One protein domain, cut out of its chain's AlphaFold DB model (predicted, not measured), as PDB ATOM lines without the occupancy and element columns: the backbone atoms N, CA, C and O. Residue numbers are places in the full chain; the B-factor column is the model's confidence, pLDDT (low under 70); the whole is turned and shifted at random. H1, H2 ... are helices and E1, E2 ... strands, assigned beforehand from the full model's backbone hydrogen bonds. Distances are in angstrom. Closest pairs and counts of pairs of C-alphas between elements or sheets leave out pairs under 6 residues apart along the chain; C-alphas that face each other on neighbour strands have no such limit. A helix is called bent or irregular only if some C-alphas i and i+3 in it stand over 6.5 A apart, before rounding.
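This is residues 15 to 94 of the 714 residues of an uncharacterized protein of Biomphalaria glabrata (UniProt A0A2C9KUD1). A small parallel sheet of three strands forms the middle of a flat body, with the long helix H3 over one face and H2, with H1 packed on it, on the opposite face. The short helix H4 sticks out beyond the end of H3. The printed part has 80 residues, with four named helices and three named strands in the order E1, H1, E2, H2, E3, H3, H4; the sheet order is E1, E2, E3. The class is mixed, helices and strands; the whole is compact, with a radius of gyration of the C-alphas of 12.4 A and spans of 37 by 33 by 15 A.

E1, residues 15 to 20, begins at C-alpha 15 (39.578, 5.275, -17.354) and is 16.5 A long. H1 is residues 27 to 39, 18.2 A; E2 residues 43 to 49, 19.9 A; H2 residues 55 to 61, 10.0 A; E3 residues 68 to 71, 10.3 A. H3, residues 74 to 88, 21.1 A, is irregular, but only just: C-alphas 75 and 78 are 6.8 A apart. H4, residues 90 to 94, 6.1 A, ends at C-alpha 94 (37.613, 14.394, -31.409).

E1 and E2 are parallel at 18 degrees, with N 18 and O 45 2.8 A apart, within hydrogen-bond range; E2 and E3 are parallel at 23 degrees, with N 69 and O 46 at 2.9 A. E1, H1, E2 and E2, H2, E3 are strand-helix-strand units, parallel neighbour strands joined through a helix, with right-handed crossovers. H2 runs along E2 at 23 degrees on the local plane, 8.8 A in height over the sheet; the closest C-alphas are those of Ser 46 and Ile 58, 5.9 A. H3, on the opposite face from H2, runs along E2 at 19 degrees on the local plane, at a height of 8.5 A; its closest C-alphas to E3 are Leu 77 and Ala 71, 6.1 A. The sheet and the helices on both its faces make three layers: H1 and H2 on one face of the sheet E1, E2, E3, and H3 on the other. H1 touches H2, closest C-alphas Ala 34 and Ile 61, 5.2 A, the same way at a tilt of 37 degrees, only just steep. Every O i to N i+4 pair is within range in H1, H2 and H4; in H3, 6 of 11 are.

The C-alphas farthest apart, of Asn 25 and Met 93, are 37.4 A apart. The printed part has no cut, and no link is long. Residues 89 to 94 stand free, and H3 and H4 meet only through their link. The mean pLDDT of the printed part is 71.8; residues 25 to 32 and 75 to 94 are among those under 70.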
ATOM      1  N   VAL A  15      39.879   4.109 -18.193       86.62
ATOM      2  CA  VAL A  15      39.578   5.275 -17.354       86.62
ATOM      3  C   VAL A  15      39.390   4.878 -15.888       86.62
ATOM      4  O   VAL A  15      38.655   3.945 -15.568       86.62
ATOM      5  N   VAL A  16      40.027   5.629 -14.990       92.56
ATOM      6  CA  VAL A  16      39.799   5.618 -13.539       92.56
ATOM      7  C   VAL A  16      39.114   6.923 -13.145       92.56
ATOM      8  O   VAL A  16      39.514   7.995 -13.592       92.56
ATOM      9  N   ILE A  17      38.108   6.843 -12.275       88.56
ATOM     10  CA  ILE A  17      37.433   8.013 -11.703       88.56
ATOM     11  C   ILE A  17      37.666   7.991 -10.191       88.56
ATOM     12  O   ILE A  17      37.228   7.068  -9.504       88.56
ATOM     13  N   VAL A  18      38.379   8.990  -9.676       91.50
ATOM     14  CA  VAL A  18      38.726   9.129  -8.256       91.50
ATOM     15  C   VAL A  18      37.793  10.149  -7.621       91.50
ATOM     16  O   VAL A  18      37.847  11.320  -7.976       91.50
ATOM     17  N   VAL A  19      36.950   9.738  -6.673       88.19
ATOM     18  CA  VAL A  19      36.061  10.647  -5.926       88.19
ATOM     19  C   VAL A  19      36.573  10.784  -4.492       88.19
ATOM     20  O   VAL A  19      36.792   9.772  -3.830       88.19
ATOM     21  N   THR A  20      36.768  12.014  -4.007       87.56
ATOM     22  CA  THR A  20      37.226  12.288  -2.631       87.56
ATOM     23  C   THR A  20      36.625  13.576  -2.066       87.56
ATOM     24  O   THR A  20      36.426  14.551  -2.787       87.56
ATOM     25  N   ASP A  21      36.366  13.595  -0.759       83.38
ATOM     26  CA  ASP A  21      35.951  14.770   0.017       83.38
ATOM     27  C   ASP A  21      37.083  15.377   0.870       83.38
ATOM     28  O   ASP A  21      36.911  16.422   1.506       83.38
ATOM     29  N   GLY A  22      38.258  14.740   0.866       68.12
ATOM     30  CA  GLY A  22      39.388  15.090   1.720       68.12
ATOM     31  C   GLY A  22      40.752  15.002   1.037       68.12
ATOM     32  O   GLY A  22      40.928  14.350   0.007       68.12
ATOM     33  N   TRP A  23      41.735  15.653   1.658       70.38
ATOM     34  CA  TRP A  23      43.164  15.504   1.368       70.38
ATOM     35  C   TRP A  23      43.659  14.100   1.769       70.38
ATOM     36  O   TRP A  23      43.385  13.626   2.877       70.38
ATOM     37  N   SER A  24      44.426  13.430   0.903       75.69
ATOM     38  CA  SER A  24      45.169  12.228   1.286       75.69
ATOM     39  C   SER A  24      46.160  12.523   2.405       75.69
ATOM     40  O   SER A  24      46.799  13.569   2.466       75.69
ATOM     41  N   ASN A  25      46.370  11.522   3.256       64.94
ATOM     42  CA  ASN A  25      47.375  11.575   4.316       64.94
ATOM     43  C   ASN A  25      48.800  11.334   3.763       64.94
ATOM     44  O   ASN A  25      49.773  11.453   4.499       64.94
ATOM     45  N   PHE A  26      48.921  10.989   2.473       56.78
ATOM     46  CA  PHE A  26      50.182  10.733   1.775       56.78
ATOM     47  C   PHE A  26      50.127  11.283   0.334       56.78
ATOM     48  O   PHE A  26      50.235  10.493  -0.607       56.78
ATOM     49  N   PRO A  27      49.959  12.603   0.115       57.59
ATOM     50  CA  PRO A  27      49.669  13.160  -1.210       57.59
ATOM     51  C   PRO A  27      50.722  12.768  -2.251       57.59
ATOM     52  O   PRO A  27      50.378  12.241  -3.301       57.59
ATOM     53  N   LEU A  28      52.013  12.868  -1.918       48.62
ATOM     54  CA  LEU A  28      53.115  12.472  -2.810       48.62
ATOM     55  C   LEU A  28      53.063  10.986  -3.226       48.62
ATOM     56  O   LEU A  28      53.619  10.606  -4.253       48.62
ATOM     57  N   LYS A  29      52.399  10.128  -2.443       54.03
ATOM     58  CA  LYS A  29      52.200   8.706  -2.749       54.03
ATOM     59  C   LYS A  29      50.949   8.482  -3.599       54.03
ATOM     60  O   LYS A  29      51.004   7.660  -4.509       54.03
ATOM     61  N   THR A  30      49.865   9.227  -3.356       68.94
ATOM     62  CA  THR A  30      48.697   9.250  -4.254       68.94
ATOM     63  C   THR A  30      49.111   9.718  -5.649       68.94
ATOM     64  O   THR A  30      48.796   9.056  -6.634       68.94
ATOM     65  N   LEU A  31      49.890  10.804  -5.716       66.88
ATOM     66  CA  LEU A  31      50.429  11.379  -6.945       66.88
ATOM     67  C   LEU A  31      51.316  10.386  -7.703       66.88
ATOM     68  O   LEU A  31      51.061  10.137  -8.877       66.88
ATOM     69  N   ASN A  32      52.271   9.726  -7.033       56.00
ATOM     70  CA  ASN A  32      53.101   8.694  -7.668       56.00
ATOM     71  C   ASN A  32      52.274   7.517  -8.228       56.00
ATOM     72  O   ASN A  32      52.510   7.100  -9.359       56.00
ATOM     73  N   SER A  33      51.271   7.014  -7.500       73.88
ATOM     74  CA  SER A  33      50.408   5.937  -8.017       73.88
ATOM     75  C   SER A  33      49.473   6.399  -9.145       73.88
ATOM     76  O   SER A  33      49.197   5.631 -10.065       73.88
ATOM     77  N   ALA A  34      49.032   7.659  -9.141       76.31
ATOM     78  CA  ALA A  34      48.329   8.248 -10.279       76.31
ATOM     79  C   ALA A  34      49.263   8.433 -11.491       76.31
ATOM     80  O   ALA A  34      48.849   8.224 -12.628       76.31
ATOM     81  N   ARG A  35      50.540   8.765 -11.264       70.25
ATOM     82  CA  ARG A  35      51.610   8.777 -12.275       70.25
ATOM     83  C   ARG A  35      51.777   7.405 -12.926       70.25
ATOM     84  O   ARG A  35      51.833   7.346 -14.148       70.25
ATOM     85  N   GLU A  36      51.833   6.330 -12.140       67.88
ATOM     86  CA  GLU A  36      51.991   4.957 -12.646       67.88
ATOM     87  C   GLU A  36      50.831   4.582 -13.579       67.88
ATOM     88  O   GLU A  36      51.072   4.161 -14.708       67.88
ATOM     89  N   LEU A  37      49.584   4.858 -13.171       77.06
ATOM     90  CA  LEU A  37      48.396   4.687 -14.018       77.06
ATOM     91  C   LEU A  37      48.487   5.503 -15.321       77.06
ATOM     92  O   LEU A  37      48.274   4.960 -16.404       77.06
ATOM     93  N   LYS A  38      48.860   6.786 -15.228       82.69
ATOM     94  CA  LYS A  38      48.968   7.692 -16.385       82.69
ATOM     95  C   LYS A  38      50.077   7.293 -17.368       82.69
ATOM     96  O   LYS A  38      49.899   7.468 -18.569       82.69
ATOM     97  N   ILE A  39      51.192   6.721 -16.897       63.75
ATOM     98  CA  ILE A  39      52.227   6.125 -17.769       63.75
ATOM     99  C   ILE A  39      51.670   4.902 -18.507       63.75
ATOM    100  O   ILE A  39      51.974   4.706 -19.679       63.75
ATOM    101  N   SER A  40      50.834   4.097 -17.846       73.94
ATOM    102  CA  SER A  40      50.187   2.915 -18.433       73.94
ATOM    103  C   SER A  40      49.043   3.234 -19.412       73.94
ATOM    104  O   SER A  40      48.279   2.336 -19.748       73.94
ATOM    105  N   GLY A  41      48.894   4.486 -19.862       75.38
ATOM    106  CA  GLY A  41      47.850   4.916 -20.804       75.38
ATOM    107  C   GLY A  41      46.468   5.155 -20.179       75.38
ATOM    108  O   GLY A  41      45.555   5.611 -20.868       75.38
ATOM    109  N   VAL A  42      46.309   4.904 -18.876       86.50
ATOM    110  CA  VAL A  42      45.035   5.057 -18.168       86.50
ATOM    111  C   VAL A  42      44.727   6.539 -17.961       86.50
ATOM    112  O   VAL A  42      45.520   7.283 -17.381       86.50
ATOM    113  N   THR A  43      43.544   6.974 -18.390       86.88
ATOM    114  CA  THR A  43      43.045   8.323 -18.096       86.88
ATOM    115  C   THR A  43      42.479   8.377 -16.681       86.88
ATOM    116  O   THR A  43      41.736   7.491 -16.271       86.88
ATOM    117  N   VAL A  44      42.821   9.412 -15.918       92.44
ATOM    118  CA  VAL A  44      42.386   9.579 -14.529       92.44
ATOM    119  C   VAL A  44      41.560  10.857 -14.416       92.44
ATOM    120  O   VAL A  44      42.074  11.951 -14.625       92.44
ATOM    121  N   ILE A  45      40.283  10.716 -14.072       89.75
ATOM    122  CA  ILE A  45      39.360  11.826 -13.800       89.75
ATOM    123  C   ILE A  45      39.243  11.965 -12.282       89.75
ATOM    124  O   ILE A  45      39.050  10.962 -11.593       89.75
ATOM    125  N   SER A  46      39.348  13.180 -11.744       94.06
ATOM    126  CA  SER A  46      39.313  13.409 -10.293       94.06
ATOM    127  C   SER A  46      38.153  14.316  -9.888       94.06
ATOM    128  O   SER A  46      37.996  15.417 -10.405       94.06
ATOM    129  N   VAL A  47      37.335  13.855  -8.946       91.31
ATOM    130  CA  VAL A  47      36.134  14.532  -8.450       91.31
ATOM    131  C   VAL A  47      36.349  14.932  -6.992       91.31
ATOM    132  O   VAL A  47      36.374  14.080  -6.102       91.31
ATOM    133  N   GLY A  48      36.485  16.233  -6.748       88.06
ATOM    134  CA  GLY A  48      36.536  16.799  -5.401       88.06
ATOM    135  C   GLY A  48      35.145  17.137  -4.872       88.06
ATOM    136  O   GLY A  48      34.347  17.733  -5.594       88.06
ATOM    137  N   VAL A  49      34.846  16.783  -3.620       85.00
ATOM    138  CA  VAL A  49      33.535  17.013  -2.989       85.00
ATOM    139  C   VAL A  49      33.671  17.853  -1.717       85.00
ATOM    140  O   VAL A  49      34.329  17.468  -0.758       85.00
ATOM    141  N   GLY A  50      32.998  19.002  -1.668       74.19
ATOM    142  CA  GLY A  50      33.039  19.909  -0.521       74.19
ATOM    143  C   GLY A  50      34.365  20.666  -0.384       74.19
ATOM    144  O   GLY A  50      35.096  20.868  -1.350       74.19
ATOM    145  N   THR A  51      34.651  21.139   0.829       74.88
ATOM    146  CA  THR A  51      35.770  22.055   1.125       74.88
ATOM    147  C   THR A  51      36.973  21.394   1.809       74.88
ATOM    148  O   THR A  51      37.951  22.080   2.090       74.88
ATOM    149  N   GLY A  52      36.926  20.084   2.087       68.12
ATOM    150  CA  GLY A  52      38.023  19.337   2.728       68.12
ATOM    151  C   GLY A  52      39.143  18.896   1.774       68.12
ATOM    152  O   GLY A  52      40.170  18.374   2.214       68.12
ATOM    153  N   ILE A  53      38.943  19.098   0.473       81.94
ATOM    154  CA  ILE A  53      39.833  18.669  -0.606       81.94
ATOM    155  C   ILE A  53      41.093  19.538  -0.730       81.94
ATOM    156  O   ILE A  53      41.050  20.756  -0.566       81.94
ATOM    157  N   ASN A  54      42.214  18.920  -1.107       76.38
ATOM    158  CA  ASN A  54      43.404  19.647  -1.545       76.38
ATOM    159  C   ASN A  54      43.400  19.768  -3.078       76.38
ATOM    160  O   ASN A  54      43.462  18.759  -3.781       76.38
ATOM    161  N   MET A  55      43.337  21.001  -3.589       68.25
ATOM    162  CA  MET A  55      43.225  21.260  -5.029       68.25
ATOM    163  C   MET A  55      44.427  20.726  -5.820       68.25
ATOM    164  O   MET A  55      44.239  20.052  -6.829       68.25
ATOM    165  N   ALA A  56      45.648  20.957  -5.327       62.12
ATOM    166  CA  ALA A  56      46.876  20.513  -5.984       62.12
ATOM    167  C   ALA A  56      47.014  18.980  -5.992       62.12
ATOM    168  O   ALA A  56      47.544  18.418  -6.948       62.12
ATOM    169  N   GLU A  57      46.501  18.284  -4.968       72.38
ATOM    170  CA  GLU A  57      46.452  16.820  -4.999       72.38
ATOM    171  C   GLU A  57      45.464  16.316  -6.059       72.38
ATOM    172  O   GLU A  57      45.837  15.500  -6.896       72.38
ATOM    173  N   ILE A  58      44.227  16.820  -6.073       80.81
ATOM    174  CA  ILE A  58      43.195  16.386  -7.030       80.81
ATOM    175  C   ILE A  58      43.616  16.686  -8.479       80.81
ATOM    176  O   ILE A  58      43.460  15.832  -9.352       80.81
ATOM    177  N   GLN A  59      44.228  17.846  -8.725       76.56
ATOM    178  CA  GLN A  59      44.818  18.195 -10.022       76.56
ATOM    179  C   GLN A  59      45.988  17.277 -10.402       76.56
ATOM    180  O   GLN A  59      46.076  16.845 -11.547       76.56
ATOM    181  N   GLY A  60      46.872  16.943  -9.459       64.06
ATOM    182  CA  GLY A  60      48.006  16.055  -9.721       64.06
ATOM    183  C   GLY A  60      47.627  14.571  -9.858       64.06
ATOM    184  O   GLY A  60      48.357  13.810 -10.501       64.06
ATOM    185  N   ILE A  61      46.482  14.143  -9.314       87.44
ATOM    186  CA  ILE A  61      45.899  12.816  -9.564       87.44
ATOM    187  C   ILE A  61      45.351  12.752 -10.999       87.44
ATOM    188  O   ILE A  61      45.672  11.809 -11.724       87.44
ATOM    189  N   ALA A  62      44.604  13.769 -11.438       88.06
ATOM    190  CA  ALA A  62      43.973  13.823 -12.759       88.06
ATOM    191  C   ALA A  62      44.963  13.741 -13.945       88.06
ATOM    192  O   ALA A  62      46.158  14.012 -13.804       88.06
ATOM    193  N   SER A  63      44.477  13.345 -15.125       83.25
ATOM    194  CA  SER A  63      45.268  13.286 -16.367       83.25
ATOM    195  C   SER A  63      45.543  14.663 -16.967       83.25
ATOM    196  O   SER A  63      46.675  14.923 -17.370       83.25
ATOM    197  N   GLY A  64      44.549  15.548 -16.967       74.31
ATOM    198  CA  GLY A  64      44.683  16.958 -17.318       74.31
ATOM    199  C   GLY A  64      43.848  17.869 -16.409       74.31
ATOM    200  O   GLY A  64      43.040  17.386 -15.613       74.31
ATOM    201  N   PRO A  65      44.007  19.202 -16.521       71.25
ATOM    202  CA  PRO A  65      43.235  20.163 -15.728       71.25
ATOM    203  C   PRO A  65      41.730  20.098 -16.033       71.25
ATOM    204  O   PRO A  65      40.919  20.257 -15.126       71.25
ATOM    205  N   ASP A  66      41.362  19.788 -17.281       76.94
ATOM    206  CA  ASP A  66      39.970  19.604 -17.710       76.94
ATOM    207  C   ASP A  66      39.361  18.265 -17.243       76.94
ATOM    208  O   ASP A  66      38.178  18.016 -17.489       76.94
ATOM    209  N   ASP A  67      40.153  17.395 -16.604       84.94
ATOM    210  CA  ASP A  67      39.723  16.109 -16.035       84.94
ATOM    211  C   ASP A  67      39.481  16.207 -14.510       84.94
ATOM    212  O   ASP A  67      39.421  15.193 -13.807       84.94
ATOM    213  N   VAL A  68      39.338  17.430 -13.986       84.94
ATOM    214  CA  VAL A  68      38.968  17.722 -12.593       84.94
ATOM    215  C   VAL A  68      37.536  18.256 -12.526       84.94
ATOM    216  O   VAL A  68      37.225  19.283 -13.125       84.94
ATOM    217  N   ILE A  69      36.672  17.602 -11.745       82.00
ATOM    218  CA  ILE A  69      35.309  18.072 -11.439       82.00
ATOM    219  C   ILE A  69      35.221  18.445  -9.954       82.00
ATOM    220  O   ILE A  69      35.813  17.780  -9.102       82.00
ATOM    221  N   LEU A  70      34.458  19.489  -9.621       81.81
ATOM    222  CA  LEU A  70      34.264  19.960  -8.247       81.81
ATOM    223  C   LEU A  70      32.771  20.026  -7.895       81.81
ATOM    224  O   LEU A  70      32.023  20.813  -8.470       81.81
ATOM    225  N   ALA A  71      32.343  19.238  -6.909       77.06
ATOM    226  CA  ALA A  71      31.021  19.322  -6.295       77.06
ATOM    227  C   ALA A  71      31.104  20.098  -4.974       77.06
ATOM    228  O   ALA A  71      31.959  19.820  -4.140       77.06
ATOM    229  N   SER A  72      30.187  21.032  -4.717       68.81
ATOM    230  CA  SER A  72      30.192  21.810  -3.464       68.81
ATOM    231  C   SER A  72      29.724  21.014  -2.233       68.81
ATOM    232  O   SER A  72      29.923  21.451  -1.102       68.81
ATOM    233  N   ASN A  73      29.088  19.859  -2.444       67.44
ATOM    234  CA  ASN A  73      28.611  18.908  -1.436       67.44
ATOM    235  C   ASN A  73      28.186  17.593  -2.122       67.44
ATOM    236  O   ASN A  73      28.048  17.543  -3.346       67.44
ATOM    237  N   PHE A  74      27.923  16.543  -1.338       72.19
ATOM    238  CA  PHE A  74      27.495  15.238  -1.859       72.19
ATOM    239  C   PHE A  74      26.151  15.279  -2.607       72.19
ATOM    240  O   PHE A  74      25.974  14.539  -3.568       72.19
ATOM    241  N   GLN A  75      25.220  16.164  -2.232       65.81
ATOM    242  CA  GLN A  75      23.949  16.342  -2.945       65.81
ATOM    243  C   GLN A  75      24.153  16.896  -4.367       65.81
ATOM    244  O   GLN A  75      23.341  16.644  -5.250       65.81
ATOM    245  N   SER A  76      25.262  17.598  -4.616       66.62
ATOM    246  CA  SER A  76      25.612  18.154  -5.930       66.62
ATOM    247  C   SER A  76      26.278  17.139  -6.873       66.62
ATOM    248  O   SER A  76      26.555  17.472  -8.024       66.62
ATOM    249  N   LEU A  77      26.507  15.890  -6.440       64.31
ATOM    250  CA  LEU A  77      27.047  14.821  -7.299       64.31
ATOM    251  C   LEU A  77      26.109  14.432  -8.459       64.31
ATOM    252  O   LEU A  77      26.573  13.885  -9.456       64.31
ATOM    253  N   GLU A  78      24.816  14.765  -8.387       57.44
ATOM    254  CA  GLU A  78      23.888  14.599  -9.518       57.44
ATOM    255  C   GLU A  78      24.264  15.494 -10.720       57.44
ATOM    256  O   GLU A  78      24.056  15.107 -11.871       57.44
ATOM    257  N   ALA A  79      24.890  16.654 -10.482       57.06
ATOM    258  CA  ALA A  79      25.433  17.496 -11.550       57.06
ATOM    259  C   ALA A  79      26.711  16.889 -12.158       57.06
ATOM    260  O   ALA A  79      26.826  16.806 -13.381       57.06
ATOM    261  N   VAL A  80      27.609  16.364 -11.311       65.81
ATOM    262  CA  VAL A  80      28.882  15.729 -11.714       65.81
ATOM    263  C   VAL A  80      28.677  14.609 -12.735       65.81
ATOM    264  O   VAL A  80      29.509  14.439 -13.620       65.81
ATOM    265  N   TYR A  81      27.561  13.878 -12.672       55.00
ATOM    266  CA  TYR A  81      27.207  12.864 -13.672       55.00
ATOM    267  C   TYR A  81      27.181  13.414 -15.114       55.00
ATOM    268  O   TYR A  81      27.599  12.725 -16.044       55.00
ATOM    269  N   ARG A  82      26.736  14.662 -15.315       55.66
ATOM    270  CA  ARG A  82      26.697  15.308 -16.640       55.66
ATOM    271  C   ARG A  82      28.085  15.743 -17.099       55.66
ATOM    272  O   ARG A  82      28.446  15.480 -18.245       55.66
ATOM    273  N   ASP A  83      28.858  16.350 -16.206       61.62
ATOM    274  CA  ASP A  83      30.217  16.815 -16.500       61.62
ATOM    275  C   ASP A  83      31.143  15.631 -16.817       61.62
ATOM    276  O   ASP A  83      31.886  15.655 -17.797       61.62
ATOM    277  N   LEU A  84      31.014  14.541 -16.056       63.81
ATOM    278  CA  LEU A  84      31.732  13.284 -16.256       63.81
ATOM    279  C   LEU A  84      31.454  12.665 -17.634       63.81
ATOM    280  O   LEU A  84      32.391  12.243 -18.309       63.81
ATOM    281  N   ILE A  85      30.195  12.649 -18.084       63.22
ATOM    282  CA  ILE A  85      29.843  12.228 -19.452       63.22
ATOM    283  C   ILE A  85      30.485  13.166 -20.484       63.22
ATOM    284  O   ILE A  85      31.007  12.694 -21.491       63.22
ATOM    285  N   GLY A  86      30.505  14.477 -20.225       58.53
ATOM    286  CA  GLY A  86      31.189  15.457 -21.070       58.53
ATOM    287  C   GLY A  86      32.680  15.155 -21.252       58.53
ATOM    288  O   GLY A  86      33.166  15.181 -22.381       58.53
ATOM    289  N   ILE A  87      33.385  14.807 -20.170       63.03
ATOM    290  CA  ILE A  87      34.803  14.412 -20.197       63.03
ATOM    291  C   ILE A  87      34.990  13.107 -20.982       63.03
ATOM    292  O   ILE A  87      35.771  13.075 -21.931       63.03
ATOM    293  N   LEU A  88      34.243  12.055 -20.631       64.81
ATOM    294  CA  LEU A  88      34.361  10.723 -21.244       64.81
ATOM    295  C   LEU A  88      34.031  10.720 -22.749       64.81
ATOM    296  O   LEU A  88      34.581   9.919 -23.502       64.81
ATOM    297  N   CYS A  89      33.159  11.622 -23.208       58.28
ATOM    298  CA  CYS A  89      32.796  11.747 -24.620       58.28
ATOM    299  C   CYS A  89      33.757  12.620 -25.453       58.28
ATOM    300  O   CYS A  89      33.610  12.642 -26.680       58.28
ATOM    301  N   ARG A  90      34.742  13.319 -24.852       58.84
ATOM    302  CA  ARG A  90      35.683  14.180 -25.605       58.84
ATOM    303  C   ARG A  90      36.463  13.404 -26.664       58.84
ATOM    304  O   ARG A  90      36.466  13.826 -27.818       58.84
ATOM    305  N   ASP A  91      37.056  12.264 -26.305       48.66
ATOM    306  CA  ASP A  91      37.866  11.445 -27.226       48.66
ATOM    307  C   ASP A  91      37.040  10.860 -28.387       48.66
ATOM    308  O   ASP A  91      37.510  10.735 -29.523       48.66
ATOM    309  N   MET A  92      35.773  10.528 -28.119       46.69
ATOM    310  CA  MET A  92      34.856  10.016 -29.137       46.69
ATOM    311  C   MET A  92      34.509  11.119 -30.149       46.69
ATOM    312  O   MET A  92      34.545  10.892 -31.358       46.69
ATOM    313  N   MET A  93      34.263  12.344 -29.670       41.22
ATOM    314  CA  MET A  93      33.957  13.496 -30.524       41.22
ATOM    315  C   MET A  93      35.181  14.062 -31.258       41.22
ATOM    316  O   MET A  93      35.035  14.512 -32.393       41.22
ATOM    317  N   SER A  94      36.389  14.015 -30.684       44.03
ATOM    318  CA  SER A  94      37.613  14.394 -31.409       44.03
ATOM    319  C   SER A  94      37.891  13.438 -32.568       44.03
ATOM    320  O   SER A  94      38.235  13.890 -33.658       44.03
TER     321      SER A  94